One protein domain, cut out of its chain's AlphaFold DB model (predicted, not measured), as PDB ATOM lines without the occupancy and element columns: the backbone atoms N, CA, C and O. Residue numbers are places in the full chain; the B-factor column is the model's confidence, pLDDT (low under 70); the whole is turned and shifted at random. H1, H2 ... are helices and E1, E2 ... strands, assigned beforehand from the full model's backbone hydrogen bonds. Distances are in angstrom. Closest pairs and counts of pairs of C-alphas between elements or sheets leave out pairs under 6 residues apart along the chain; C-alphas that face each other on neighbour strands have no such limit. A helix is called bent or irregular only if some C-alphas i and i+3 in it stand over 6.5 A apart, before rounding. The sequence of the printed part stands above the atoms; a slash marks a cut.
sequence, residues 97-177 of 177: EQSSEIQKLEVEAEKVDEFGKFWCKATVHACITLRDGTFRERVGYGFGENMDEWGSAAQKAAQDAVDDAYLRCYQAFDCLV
ATOM      1  N   GLU A  97     -39.232  -7.181   4.965       48.38
ATOM      2  CA  GLU A  97     -37.807  -7.403   5.198       48.38
ATOM      3  C   GLU A  97     -37.042  -6.597   4.138       48.38
ATOM      4  O   GLU A  97     -37.315  -6.711   2.938       48.38
ATOM      5  N   GLN A  98     -36.162  -5.716   4.596       57.38
ATOM      6  CA  GLN A  98     -35.377  -4.801   3.776       57.38
ATOM      7  C   GLN A  98     -33.927  -4.920   4.206       57.38
ATOM      8  O   GLN A  98     -33.651  -5.093   5.395       57.38
ATOM      9  N   SER A  99     -33.017  -4.811   3.247       59.56
ATOM     10  CA  SER A  99     -31.608  -4.587   3.535       59.56
ATOM     11  C   SER A  99     -31.241  -3.162   3.143       59.56
ATOM     12  O   SER A  99     -31.636  -2.659   2.088       59.56
ATOM     13  N   SER A 100     -30.489  -2.510   4.015       62.59
ATOM     14  CA  SER A 100     -29.955  -1.171   3.819       62.59
ATOM     15  C   SER A 100     -28.440  -1.230   3.915       62.59
ATOM     16  O   SER A 100     -27.906  -1.828   4.849       62.59
ATOM     17  N   GLU A 101     -27.759  -0.613   2.959       65.56
ATOM     18  CA  GLU A 101     -26.303  -0.574   2.894       65.56
ATOM     19  C   GLU A 101     -25.835   0.864   2.660       65.56
ATOM     20  O   GLU A 101     -26.280   1.539   1.727       65.56
ATOM     21  N   ILE A 102     -24.919   1.334   3.511       63.47
ATOM     22  CA  ILE A 102     -24.151   2.553   3.253       63.47
ATOM     23  C   ILE A 102     -22.965   2.146   2.387       63.47
ATOM     24  O   ILE A 102     -22.070   1.437   2.840       63.47
ATOM     25  N   GLN A 103     -22.967   2.598   1.139       64.81
ATOM     26  CA  GLN A 103     -21.925   2.267   0.170       64.81
ATOM     27  C   GLN A 103     -20.688   3.146   0.348       64.81
ATOM     28  O   GLN A 103     -19.567   2.716   0.081       64.81
ATOM     29  N   LYS A 104     -20.890   4.394   0.777       54.28
ATOM     30  CA  LYS A 104     -19.822   5.381   0.939       54.28
ATOM     31  C   LYS A 104     -20.241   6.446   1.946       54.28
ATOM     32  O   LYS A 104     -21.360   6.948   1.863       54.28
ATOM     33  N   LEU A 105     -19.338   6.812   2.849       63.94
ATOM     34  CA  LEU A 105     -19.444   7.998   3.695       63.94
ATOM     35  C   LEU A 105     -18.169   8.815   3.502       63.94
ATOM     36  O   LEU A 105     -17.070   8.292   3.673       63.94
ATOM     37  N   GLU A 106     -18.331  10.085   3.169       59.66
ATOM     38  CA  GLU A 106     -17.255  11.069   3.126       59.66
ATOM     39  C   GLU A 106     -17.585  12.176   4.118       59.66
ATOM     40  O   GLU A 106     -18.690  12.722   4.089       59.66
ATOM     41  N   VAL A 107     -16.648  12.485   5.010       64.19
ATOM     42  CA  VAL A 107     -16.774  13.571   5.982       64.19
ATOM     43  C   VAL A 107     -15.645  14.549   5.718       64.19
ATOM     44  O   VAL A 107     -14.482  14.198   5.855       64.19
ATOM     45  N   GLU A 108     -16.006  15.766   5.341       64.56
ATOM     46  CA  GLU A 108     -15.098  16.894   5.182       64.56
ATOM     47  C   GLU A 108     -15.215  17.757   6.442       64.56
ATOM     48  O   GLU A 108     -16.319  18.123   6.857       64.56
ATOM     49  N   ALA A 109     -14.087  18.079   7.069       62.00
ATOM     50  CA  ALA A 109     -14.055  18.905   8.267       62.00
ATOM     51  C   ALA A 109     -13.190  20.143   8.046       62.00
ATOM     52  O   ALA A 109     -12.052  20.052   7.594       62.00
ATOM     53  N   GLU A 110     -13.715  21.301   8.429       63.69
ATOM     54  CA  GLU A 110     -13.006  22.569   8.392       63.69
ATOM     55  C   GLU A 110     -13.097  23.251   9.764       63.69
ATOM     56  O   GLU A 110     -14.156  23.344  10.394       63.69
ATOM     57  N   LYS A 111     -11.959  23.739  10.261       69.38
ATOM     58  CA  LYS A 111     -11.906  24.578  11.460       69.38
ATOM     59  C   LYS A 111     -11.983  26.033  11.009       69.38
ATOM     60  O   LYS A 111     -10.972  26.604  10.612       69.38
ATOM     61  N   VAL A 112     -13.194  26.587  11.002       63.44
ATOM     62  CA  VAL A 112     -13.497  27.816  10.247       63.44
ATOM     63  C   VAL A 112     -13.355  29.096  11.075       63.44
ATOM     64  O   VAL A 112     -13.132  30.152  10.489       63.44
ATOM     65  N   ASP A 113     -13.448  29.057  12.410       62.75
ATOM     66  CA  ASP A 113     -13.467  30.299  13.199       62.75
ATOM     67  C   ASP A 113     -12.244  30.533  14.105       62.75
ATOM     68  O   ASP A 113     -11.531  29.619  14.531       62.75
ATOM     69  N   GLU A 114     -12.010  31.814  14.410       67.12
ATOM     70  CA  GLU A 114     -10.951  32.298  15.311       67.12
ATOM     71  C   GLU A 114     -11.134  31.809  16.761       67.12
ATOM     72  O   GLU A 114     -10.215  31.906  17.576       67.12
ATOM     73  N   PHE A 115     -12.310  31.260  17.084       74.81
ATOM     74  CA  PHE A 115     -12.680  30.727  18.397       74.81
ATOM     75  C   PHE A 115     -12.432  29.220  18.516       74.81
ATOM     76  O   PHE A 115     -12.585  28.648  19.596       74.81
ATOM     77  N   GLY A 116     -12.007  28.580  17.430       75.75
ATOM     78  CA  GLY A 116     -11.687  27.169  17.374       75.75
ATOM     79  C   GLY A 116     -12.882  26.232  17.227       75.75
ATOM     80  O   GLY A 116     -12.717  25.044  17.499       75.75
ATOM     81  N   LYS A 117     -14.042  26.723  16.780       83.94
ATOM     82  CA  LYS A 117     -15.218  25.906  16.472       83.94
ATOM     83  C   LYS A 117     -15.017  25.091  15.201       83.94
ATOM     84  O   LYS A 117     -14.404  25.531  14.224       83.94
ATOM     85  N   PHE A 118     -15.602  23.903  15.216       77.12
ATOM     86  CA  PHE A 118     -15.603  22.980  14.095       77.12
ATOM     87  C   PHE A 118     -16.851  23.147  13.235       77.12
ATOM     88  O   PHE A 118     -17.965  23.334  13.739       77.12
ATOM     89  N   TRP A 119     -16.628  23.042  11.929       83.12
ATOM     90  CA  TRP A 119     -17.643  22.912  10.903       83.12
ATOM     91  C   TRP A 119     -17.364  21.643  10.108       83.12
ATOM     92  O   TRP A 119     -16.306  21.494   9.506       83.12
ATOM     93  N   CYS A 120     -18.313  20.717  10.111       79.50
ATOM     94  CA  CYS A 120     -18.204  19.470   9.368       79.50
ATOM     95  C   CYS A 120     -19.347  19.350   8.373       79.50
ATOM     96  O   CYS A 120     -20.494  19.690   8.672       79.50
ATOM     97  N   LYS A 121     -19.038  18.799   7.208       84.62
ATOM     98  CA  LYS A 121     -19.997  18.415   6.184       84.62
ATOM     99  C   LYS A 121     -19.803  16.937   5.893       84.62
ATOM    100  O   LYS A 121     -18.682  16.486   5.696       84.62
ATOM    101  N   ALA A 122     -20.888  16.183   5.828       79.75
ATOM    102  CA  ALA A 122     -20.841  14.785   5.434       79.75
ATOM    103  C   ALA A 122     -21.706  14.534   4.202       79.75
ATOM    104  O   ALA A 122     -22.754  15.158   4.017       79.75
ATOM    105  N   THR A 123     -21.256  13.595   3.379       81.75
ATOM    106  CA  THR A 123     -21.974  13.073   2.220       81.75
ATOM    107  C   THR A 123     -22.053  11.556   2.344       81.75
ATOM    108  O   THR A 123     -21.037  10.888   2.528       81.75
ATOM    109  N   VAL A 124     -23.258  11.003   2.233       81.00
ATOM    110  CA  VAL A 124     -23.509   9.557   2.318       81.00
ATOM    111  C   VAL A 124     -24.136   9.071   1.027       81.00
ATOM    112  O   VAL A 124     -25.143   9.620   0.594       81.00
ATOM    113  N   HIS A 125     -23.589   8.004   0.453       81.44
ATOM    114  CA  HIS A 125     -24.248   7.208  -0.579       81.44
ATOM    115  C   HIS A 125     -24.911   6.001   0.083       81.44
ATOM    116  O   HIS A 125     -24.224   5.109   0.590       81.44
ATOM    117  N   ALA A 126     -26.242   5.970   0.085       77.81
ATOM    118  CA  ALA A 126     -27.024   4.873   0.640       77.81
ATOM    119  C   ALA A 126     -27.758   4.119  -0.467       77.81
ATOM    120  O   ALA A 126     -28.317   4.732  -1.376       77.81
ATOM    121  N   CYS A 127     -27.821   2.796  -0.337       80.94
ATOM    122  CA  CYS A 127     -28.640   1.920  -1.160       80.94
ATOM    123  C   CYS A 127     -29.594   1.121  -0.269       80.94
ATOM    124  O   CYS A 127     -29.180   0.450   0.677       80.94
ATOM    125  N   ILE A 128     -30.888   1.182  -0.571       76.88
ATOM    126  CA  ILE A 128     -31.897   0.314   0.041       76.88
ATOM    127  C   ILE A 128     -32.327  -0.697  -1.011       76.88
ATOM    128  O   ILE A 128     -32.732  -0.304  -2.106       76.88
ATOM    129  N   THR A 129     -32.293  -1.980  -0.661       73.75
ATOM    130  CA  THR A 129     -32.795  -3.076  -1.493       73.75
ATOM    131  C   THR A 129     -33.989  -3.737  -0.808       73.75
ATOM    132  O   THR A 129     -33.935  -4.147   0.353       73.75
ATOM    133  N   LEU A 130     -35.099  -3.829  -1.535       72.25
ATOM    134  CA  LEU A 130     -36.299  -4.536  -1.108       72.25
ATOM    135  C   LEU A 130     -36.159  -6.029  -1.411       72.25
ATOM    136  O   LEU A 130     -35.415  -6.446  -2.294       72.25
ATOM    137  N   ARG A 131     -36.960  -6.852  -0.732       62.66
ATOM    138  CA  ARG A 131     -36.980  -8.309  -0.929       62.66
ATOM    139  C   ARG A 131     -37.239  -8.767  -2.373       62.66
ATOM    140  O   ARG A 131     -36.802  -9.847  -2.749       62.66
ATOM    141  N   ASP A 132     -37.964  -7.981  -3.164       67.62
ATOM    142  CA  ASP A 132     -38.218  -8.278  -4.583       67.62
ATOM    143  C   ASP A 132     -37.016  -7.955  -5.495       67.62
ATOM    144  O   ASP A 132     -37.102  -8.133  -6.709       67.62
ATOM    145  N   GLY A 133     -35.894  -7.512  -4.918       65.19
ATOM    146  CA  GLY A 133     -34.682  -7.112  -5.629       65.19
ATOM    147  C   GLY A 133     -34.715  -5.669  -6.133       65.19
ATOM    148  O   GLY A 133     -33.718  -5.196  -6.676       65.19
ATOM    149  N   THR A 134     -35.823  -4.944  -5.952       74.94
ATOM    150  CA  THR A 134     -35.891  -3.520  -6.300       74.94
ATOM    151  C   THR A 134     -34.983  -2.733  -5.371       74.94
ATOM    152  O   THR A 134     -35.089  -2.868  -4.153       74.94
ATOM    153  N   PHE A 135     -34.144  -1.858  -5.921       82.31
ATOM    154  CA  PHE A 135     -33.273  -1.007  -5.122       82.31
ATOM    155  C   PHE A 135     -33.391   0.471  -5.497       82.31
ATOM    156  O   PHE A 135     -33.749   0.831  -6.627       82.31
ATOM    157  N   ARG A 136     -33.086   1.336  -4.529       82.19
ATOM    158  CA  ARG A 136     -32.913   2.777  -4.721       82.19
ATOM    159  C   ARG A 136     -31.629   3.210  -4.045       82.19
ATOM    160  O   ARG A 136     -31.422   2.927  -2.870       82.19
ATOM    161  N   GLU A 137     -30.818   3.929  -4.806       86.94
ATOM    162  CA  GLU A 137     -29.596   4.559  -4.328       86.94
ATOM    163  C   GLU A 137     -29.778   6.074  -4.309       86.94
ATOM    164  O   GLU A 137     -30.308   6.648  -5.272       86.94
ATOM    165  N   ARG A 138     -29.385   6.732  -3.219       90.56
ATOM    166  CA  ARG A 138     -29.440   8.189  -3.080       90.56
ATOM    167  C   ARG A 138     -28.245   8.709  -2.303       90.56
ATOM    168  O   ARG A 138     -27.640   8.004  -1.501       90.56
ATOM    169  N   VAL A 139     -27.965   9.985  -2.549       90.12
ATOM    170  CA  VAL A 139     -26.974  10.756  -1.811       90.12
ATOM    171  C   VAL A 139     -27.687  11.631  -0.790       90.12
ATOM    172  O   VAL A 139     -28.634  12.338  -1.156       90.12
ATOM    173  N   GLY A 140     -27.239  11.563   0.458       87.88
ATOM    174  CA  GLY A 140     -27.659  12.439   1.545       87.88
ATOM    175  C   GLY A 140     -26.533  13.337   2.028       87.88
ATOM    176  O   GLY A 140     -25.353  13.017   1.860       87.88
ATOM    177  N   TYR A 141     -26.919  14.462   2.620       89.44
ATOM    178  CA  TYR A 141     -26.010  15.494   3.105       89.44
ATOM    179  C   TYR A 141     -26.322  15.866   4.549       89.44
ATOM    180  O   TYR A 141     -27.486  15.926   4.938       89.44
ATOM    181  N   GLY A 142     -25.283  16.170   5.319       88.19
ATOM    182  CA  GLY A 142     -25.420  16.543   6.720       88.19
ATOM    183  C   GLY A 142     -24.352  17.524   7.170       88.19
ATOM    184  O   GLY A 142     -23.273  17.595   6.578       88.19
ATOM    185  N   PHE A 143     -24.674  18.286   8.215       88.62
ATOM    186  CA  PHE A 143     -23.847  19.387   8.702       88.62
ATOM    187  C   PHE A 143     -23.700  19.341  10.226       88.62
ATOM    188  O   PHE A 143     -24.669  19.168  10.967       88.62
ATOM    189  N   GLY A 144     -22.471  19.512  10.700       83.69
ATOM    190  CA  GLY A 144     -22.123  19.671  12.107       83.69
ATOM    191  C   GLY A 144     -21.516  21.049  12.314       83.69
ATOM    192  O   GLY A 144     -20.329  21.233  12.071       83.69
ATOM    193  N   GLU A 145     -22.333  22.014  12.725       87.75
ATOM    194  CA  GLU A 145     -21.956  23.430  12.775       87.75
ATOM    195  C   GLU A 145     -21.747  23.910  14.217       87.75
ATOM    196  O   GLU A 145     -22.474  23.501  15.124       87.75
ATOM    197  N   ASN A 146     -20.802  24.838  14.415       86.00
ATOM    198  CA  ASN A 146     -20.572  25.552  15.682       86.00
ATOM    199  C   ASN A 146     -20.303  24.632  16.892       86.00
ATOM    200  O   ASN A 146     -20.755  24.885  18.011       86.00
ATOM    201  N   MET A 147     -19.565  23.549  16.667       79.94
ATOM    202  CA  MET A 147     -19.256  22.557  17.698       79.94
ATOM    203  C   MET A 147     -17.884  22.820  18.320       79.94
ATOM    204  O   MET A 147     -16.947  23.215  17.630       79.94
ATOM    205  N   ASP A 148     -17.755  22.569  19.622       82.81
ATOM    206  CA  ASP A 148     -16.484  22.691  20.352       82.81
ATOM    207  C   ASP A 148     -15.508  21.542  20.064       82.81
ATOM    208  O   ASP A 148     -14.297  21.699  20.190       82.81
ATOM    209  N   GLU A 149     -16.031  20.388  19.645       78.44
ATOM    210  CA  GLU A 149     -15.257  19.170  19.425       78.44
ATOM    211  C   GLU A 149     -15.470  18.634  18.009       78.44
ATOM    212  O   GLU A 149     -16.603  18.448  17.555       78.44
ATOM    213  N   TRP A 150     -14.365  18.326  17.325       74.69
ATOM    214  CA  TRP A 150     -14.377  17.752  15.978       74.69
ATOM    215  C   TRP A 150     -15.194  16.456  15.916       74.69
ATOM    216  O   TRP A 150     -16.018  16.291  15.020       74.69
ATOM    217  N   GLY A 151     -15.022  15.565  16.902       73.50
ATOM    218  CA  GLY A 151     -15.723  14.280  16.941       73.50
ATOM    219  C   GLY A 151     -17.241  14.448  16.996       73.50
ATOM    220  O   GLY A 151     -17.963  13.777  16.263       73.50
ATOM    221  N   SER A 152     -17.731  15.403  17.793       76.12
ATOM    222  CA  SER A 152     -19.160  15.727  17.865       76.12
ATOM    223  C   SER A 152     -19.681  16.344  16.566       76.12
ATOM    224  O   SER A 152     -20.774  15.997  16.118       76.12
ATOM    225  N   ALA A 153     -18.897  17.220  15.932       75.56
ATOM    226  CA  ALA A 153     -19.243  17.823  14.646       75.56
ATOM    227  C   ALA A 153     -19.330  16.776  13.526       75.56
ATOM    228  O   ALA A 153     -20.318  16.731  12.793       75.56
ATOM    229  N   ALA A 154     -18.330  15.900  13.431       74.62
ATOM    230  CA  ALA A 154     -18.272  14.823  12.450       74.62
ATOM    231  C   ALA A 154     -19.400  13.804  12.663       74.62
ATOM    232  O   ALA A 154     -20.079  13.435  11.705       74.62
ATOM    233  N   GLN A 155     -19.655  13.399  13.911       76.19
ATOM    234  CA  GLN A 155     -20.741  12.475  14.239       76.19
ATOM    235  C   GLN A 155     -22.107  13.063  13.875       76.19
ATOM    236  O   GLN A 155     -22.916  12.369  13.259       76.19
ATOM    237  N   LYS A 156     -22.360  14.336  14.206       81.81
ATOM    238  CA  LYS A 156     -23.607  15.005  13.820       81.81
ATOM    239  C   LYS A 156     -23.754  15.081  12.300       81.81
ATOM    240  O   LYS A 156     -24.803  14.721  11.781       81.81
ATOM    241  N   ALA A 157     -22.717  15.535  11.596       78.94
ATOM    242  CA  ALA A 157     -22.759  15.657  10.143       78.94
ATOM    243  C   ALA A 157     -23.052  14.302   9.483       78.94
ATOM    244  O   ALA A 157     -23.926  14.212   8.625       78.94
ATOM    245  N   ALA A 158     -22.370  13.238   9.918       77.00
ATOM    246  CA  ALA A 158     -22.589  11.887   9.413       77.00
ATOM    247  C   ALA A 158     -24.012  11.386   9.697       77.00
ATOM    248  O   ALA A 158     -24.645  10.834   8.801       77.00
ATOM    249  N   GLN A 159     -24.531  11.615  10.906       79.50
ATOM    250  CA  GLN A 159     -25.894  11.245  11.287       79.50
ATOM    251  C   GLN A 159     -26.936  11.922  10.386       79.50
ATOM    252  O   GLN A 159     -27.754  11.241   9.768       79.50
ATOM    253  N   ASP A 160     -26.848  13.245  10.239       84.25
ATOM    254  CA  ASP A 160     -27.755  14.019   9.390       84.25
ATOM    255  C   ASP A 160     -27.678  13.550   7.916       84.25
ATOM    256  O   ASP A 160     -28.703  13.431   7.244       84.25
ATOM    257  N   ALA A 161     -26.477  13.219   7.418       80.12
ATOM    258  CA  ALA A 161     -26.280  12.732   6.051       80.12
ATOM    259  C   ALA A 161     -26.882  11.339   5.817       80.12
ATOM    260  O   ALA A 161     -27.450  11.088   4.752       80.12
ATOM    261  N   VAL A 162     -26.777  10.440   6.800       78.06
ATOM    262  CA  VAL A 162     -27.409   9.113   6.760       78.06
ATOM    263  C   VAL A 162     -28.932   9.251   6.730       78.06
ATOM    264  O   VAL A 162     -29.584   8.624   5.890       78.06
ATOM    265  N   ASP A 163     -29.498  10.102   7.588       80.12
ATOM    266  CA  ASP A 163     -30.945  10.322   7.658       80.12
ATOM    267  C   ASP A 163     -31.494  10.927   6.356       80.12
ATOM    268  O   ASP A 163     -32.505  10.451   5.828       80.12
ATOM    269  N   ASP A 164     -30.803  11.919   5.784       83.38
ATOM    270  CA  ASP A 164     -31.161  12.510   4.488       83.38
ATOM    271  C   ASP A 164     -31.080  11.473   3.353       83.38
ATOM    272  O   ASP A 164     -31.999  11.368   2.532       83.38
ATOM    273  N   ALA A 165     -30.028  10.647   3.320       81.69
ATOM    274  CA  ALA A 165     -29.852   9.621   2.291       81.69
ATOM    275  C   ALA A 165     -30.983   8.585   2.344       81.69
ATOM    276  O   ALA A 165     -31.594   8.270   1.314       81.69
ATOM    277  N   TYR A 166     -31.317   8.097   3.541       77.56
ATOM    278  CA  TYR A 166     -32.411   7.149   3.723       77.56
ATOM    279  C   TYR A 166     -33.767   7.758   3.389       77.56
ATOM    280  O   TYR A 166     -34.537   7.135   2.651       77.56
ATOM    281  N   LEU A 167     -34.058   8.976   3.852       79.88
ATOM    282  CA  LEU A 167     -35.305   9.668   3.526       79.88
ATOM    283  C   LEU A 167     -35.495   9.777   2.009       79.88
ATOM    284  O   LEU A 167     -36.569   9.455   1.495       79.88
ATOM    285  N   ARG A 168     -34.446  10.162   1.278       81.19
ATOM    286  CA  ARG A 168     -34.472  10.245  -0.189       81.19
ATOM    287  C   ARG A 168     -34.660   8.880  -0.840       81.19
ATOM    288  O   ARG A 168     -35.369   8.784  -1.845       81.19
ATOM    289  N   CYS A 169     -34.028   7.828  -0.313       77.75
ATOM    290  CA  CYS A 169     -34.218   6.465  -0.810       77.75
ATOM    291  C   CYS A 169     -35.676   6.028  -0.658       77.75
ATOM    292  O   CYS A 169     -36.258   5.532  -1.619       77.75
ATOM    293  N   TYR A 170     -36.294   6.274   0.499       74.56
ATOM    294  CA  TYR A 170     -37.706   5.965   0.714       74.56
ATOM    295  C   TYR A 170     -38.622   6.801  -0.192       74.56
ATOM    296  O   TYR A 170     -39.489   6.242  -0.860       74.56
ATOM    297  N   GLN A 171     -38.387   8.108  -0.333       75.00
ATOM    298  CA  GLN A 171     -39.147   8.947  -1.277       75.00
ATOM    299  C   GLN A 171     -39.095   8.408  -2.713       75.00
ATOM    300  O   GLN A 171     -40.082   8.465  -3.437       75.00
ATOM    301  N   ALA A 172     -37.968   7.822  -3.113       76.69
ATOM    302  CA  ALA A 172     -37.793   7.232  -4.434       76.69
ATOM    303  C   ALA A 172     -38.540   5.910  -4.663       76.69
ATOM    304  O   ALA A 172     -38.666   5.470  -5.809       76.69
ATOM    305  N   PHE A 173     -38.984   5.235  -3.606       68.69
ATOM    306  CA  PHE A 173     -39.843   4.056  -3.713       68.69
ATOM    307  C   PHE A 173     -41.330   4.418  -3.839       68.69
ATOM    308  O   PHE A 173     -42.167   3.523  -3.748       68.69
ATOM    309  N   ASP A 174     -41.660   5.702  -4.031       62.47
ATOM    310  CA  ASP A 174     -43.030   6.228  -4.064       62.47
ATOM    311  C   ASP A 174     -43.822   5.922  -2.774       62.47
ATOM    312  O   ASP A 174     -45.052   5.940  -2.762       62.47
ATOM    313  N   CYS A 175     -43.127   5.643  -1.660       50.78
ATOM    314  CA  CYS A 175     -43.744   5.336  -0.366       50.78
ATOM    315  C   CYS A 175     -43.896   6.557   0.563       50.78
ATOM    316  O   CYS A 175     -44.391   6.414   1.679       50.78
ATOM    317  N   LEU A 176     -43.513   7.751   0.099       36.62
ATOM    318  CA  LEU A 176     -43.681   9.032   0.793       36.62
ATOM    319  C   LEU A 176     -44.308  10.049  -0.173       36.62
ATOM    320  O   LEU A 176     -43.591  10.681  -0.949       36.62
ATOM    321  N   VAL A 177     -45.633  10.209  -0.105       31.94
ATOM    322  CA  VAL A 177     -46.364  11.383  -0.623       31.94
ATOM    323  C   VAL A 177     -46.994  12.103   0.559       31.94
ATOM    324  O   VAL A 177     -47.603  11.401   1.400       31.94
TER     325      VAL A 177
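AT A GLANCE: This is residues 97 to 177 of the 177 residues of an uncharacterized protein of Metschnikowia sp. JCM 33374 (UniProt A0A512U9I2). A long, narrow sheet of three antiparallel strands curls round one long helix, H1, which packs on one face of it; the other face has no named helix. The strands E1, E2 and E3 run back and forth along the length of a rod, with the loop between E1 and E2 at one end and the loop between E2 and E3 at the other. The printed part has 81 residues, with three named strands followed by one named helix along the chain, in the order E1, E2, E3, H1; the sheet's order is E1 - E2 - E3 and the class is mixed, helices and strands. The whole is loose, with a radius of gyration of the C-alphas of 14.9 A, and the C-alphas span 52 by 24 by 16 A.

HOW THE PARTS SIT: The sheet is made of E1, residues 98 to 111, E2, residues 118 to 130, and E3, residues 135 to 147. It is a meander, each strand the antiparallel neighbour of the one before, and it is twisted, its C-alphas lying up to 5.8 A off the best plane. E2 is the inner strand, and E1 and E3 are the edge strands. E1 and E2 form a hairpin, their directions at 167 degrees; N 101 and O 127 are 2.9 A apart and N 108 and O 121 are 2.8 A apart, both within hydrogen-bond range. E2 and E3 form a second hairpin, at 162 degrees, with N 124 and O 140 at 2.9 A and N 144 and O 120 at 2.8 A, both within hydrogen-bond range. H1, residues 150 to 172, is on the sheet, and the two together make two layers, a helix on one face of a sheet. The closest C-alphas of E3 and H1 are those of Gly 140 and Ala 165, 3.6 A apart. For E2 and H1 they are those of Ala 122 and Ala 157, at 5.2 A, and for E1 and H1 those of Val 107 and Ala 154, at 6.8 A. In H1 every O i to N i+4 pair is within hydrogen-bond range.

IN THESE COORDINATES: E1 has 14 residues and runs 38.4 A, from C-alpha 98 at (-35.377, -4.801, 3.776) to C-alpha 111 at (-11.906, 24.578, 11.460). E2 has 13 residues and measures 37.6 A. E3, also of 13 residues, measures 35.7 A. H1 has 23 residues over 32.8 A, is not bent, and ends with C-alpha 172 at (-37.793, 7.232, -4.434).

THE WHOLE: The two C-alphas farthest apart are those of Glu 114 and Asp 132, 52.8 A. The printed part has no cut and ends at residue 177, the chain's last residue. The links E2 to E3 and E3 to H1 are tight, E1 to E2 is short, and no link is long. The mean pLDDT of the printed part is 73.9; residues 97 to 114, 131 to 133 and 173 to 177 are under 70.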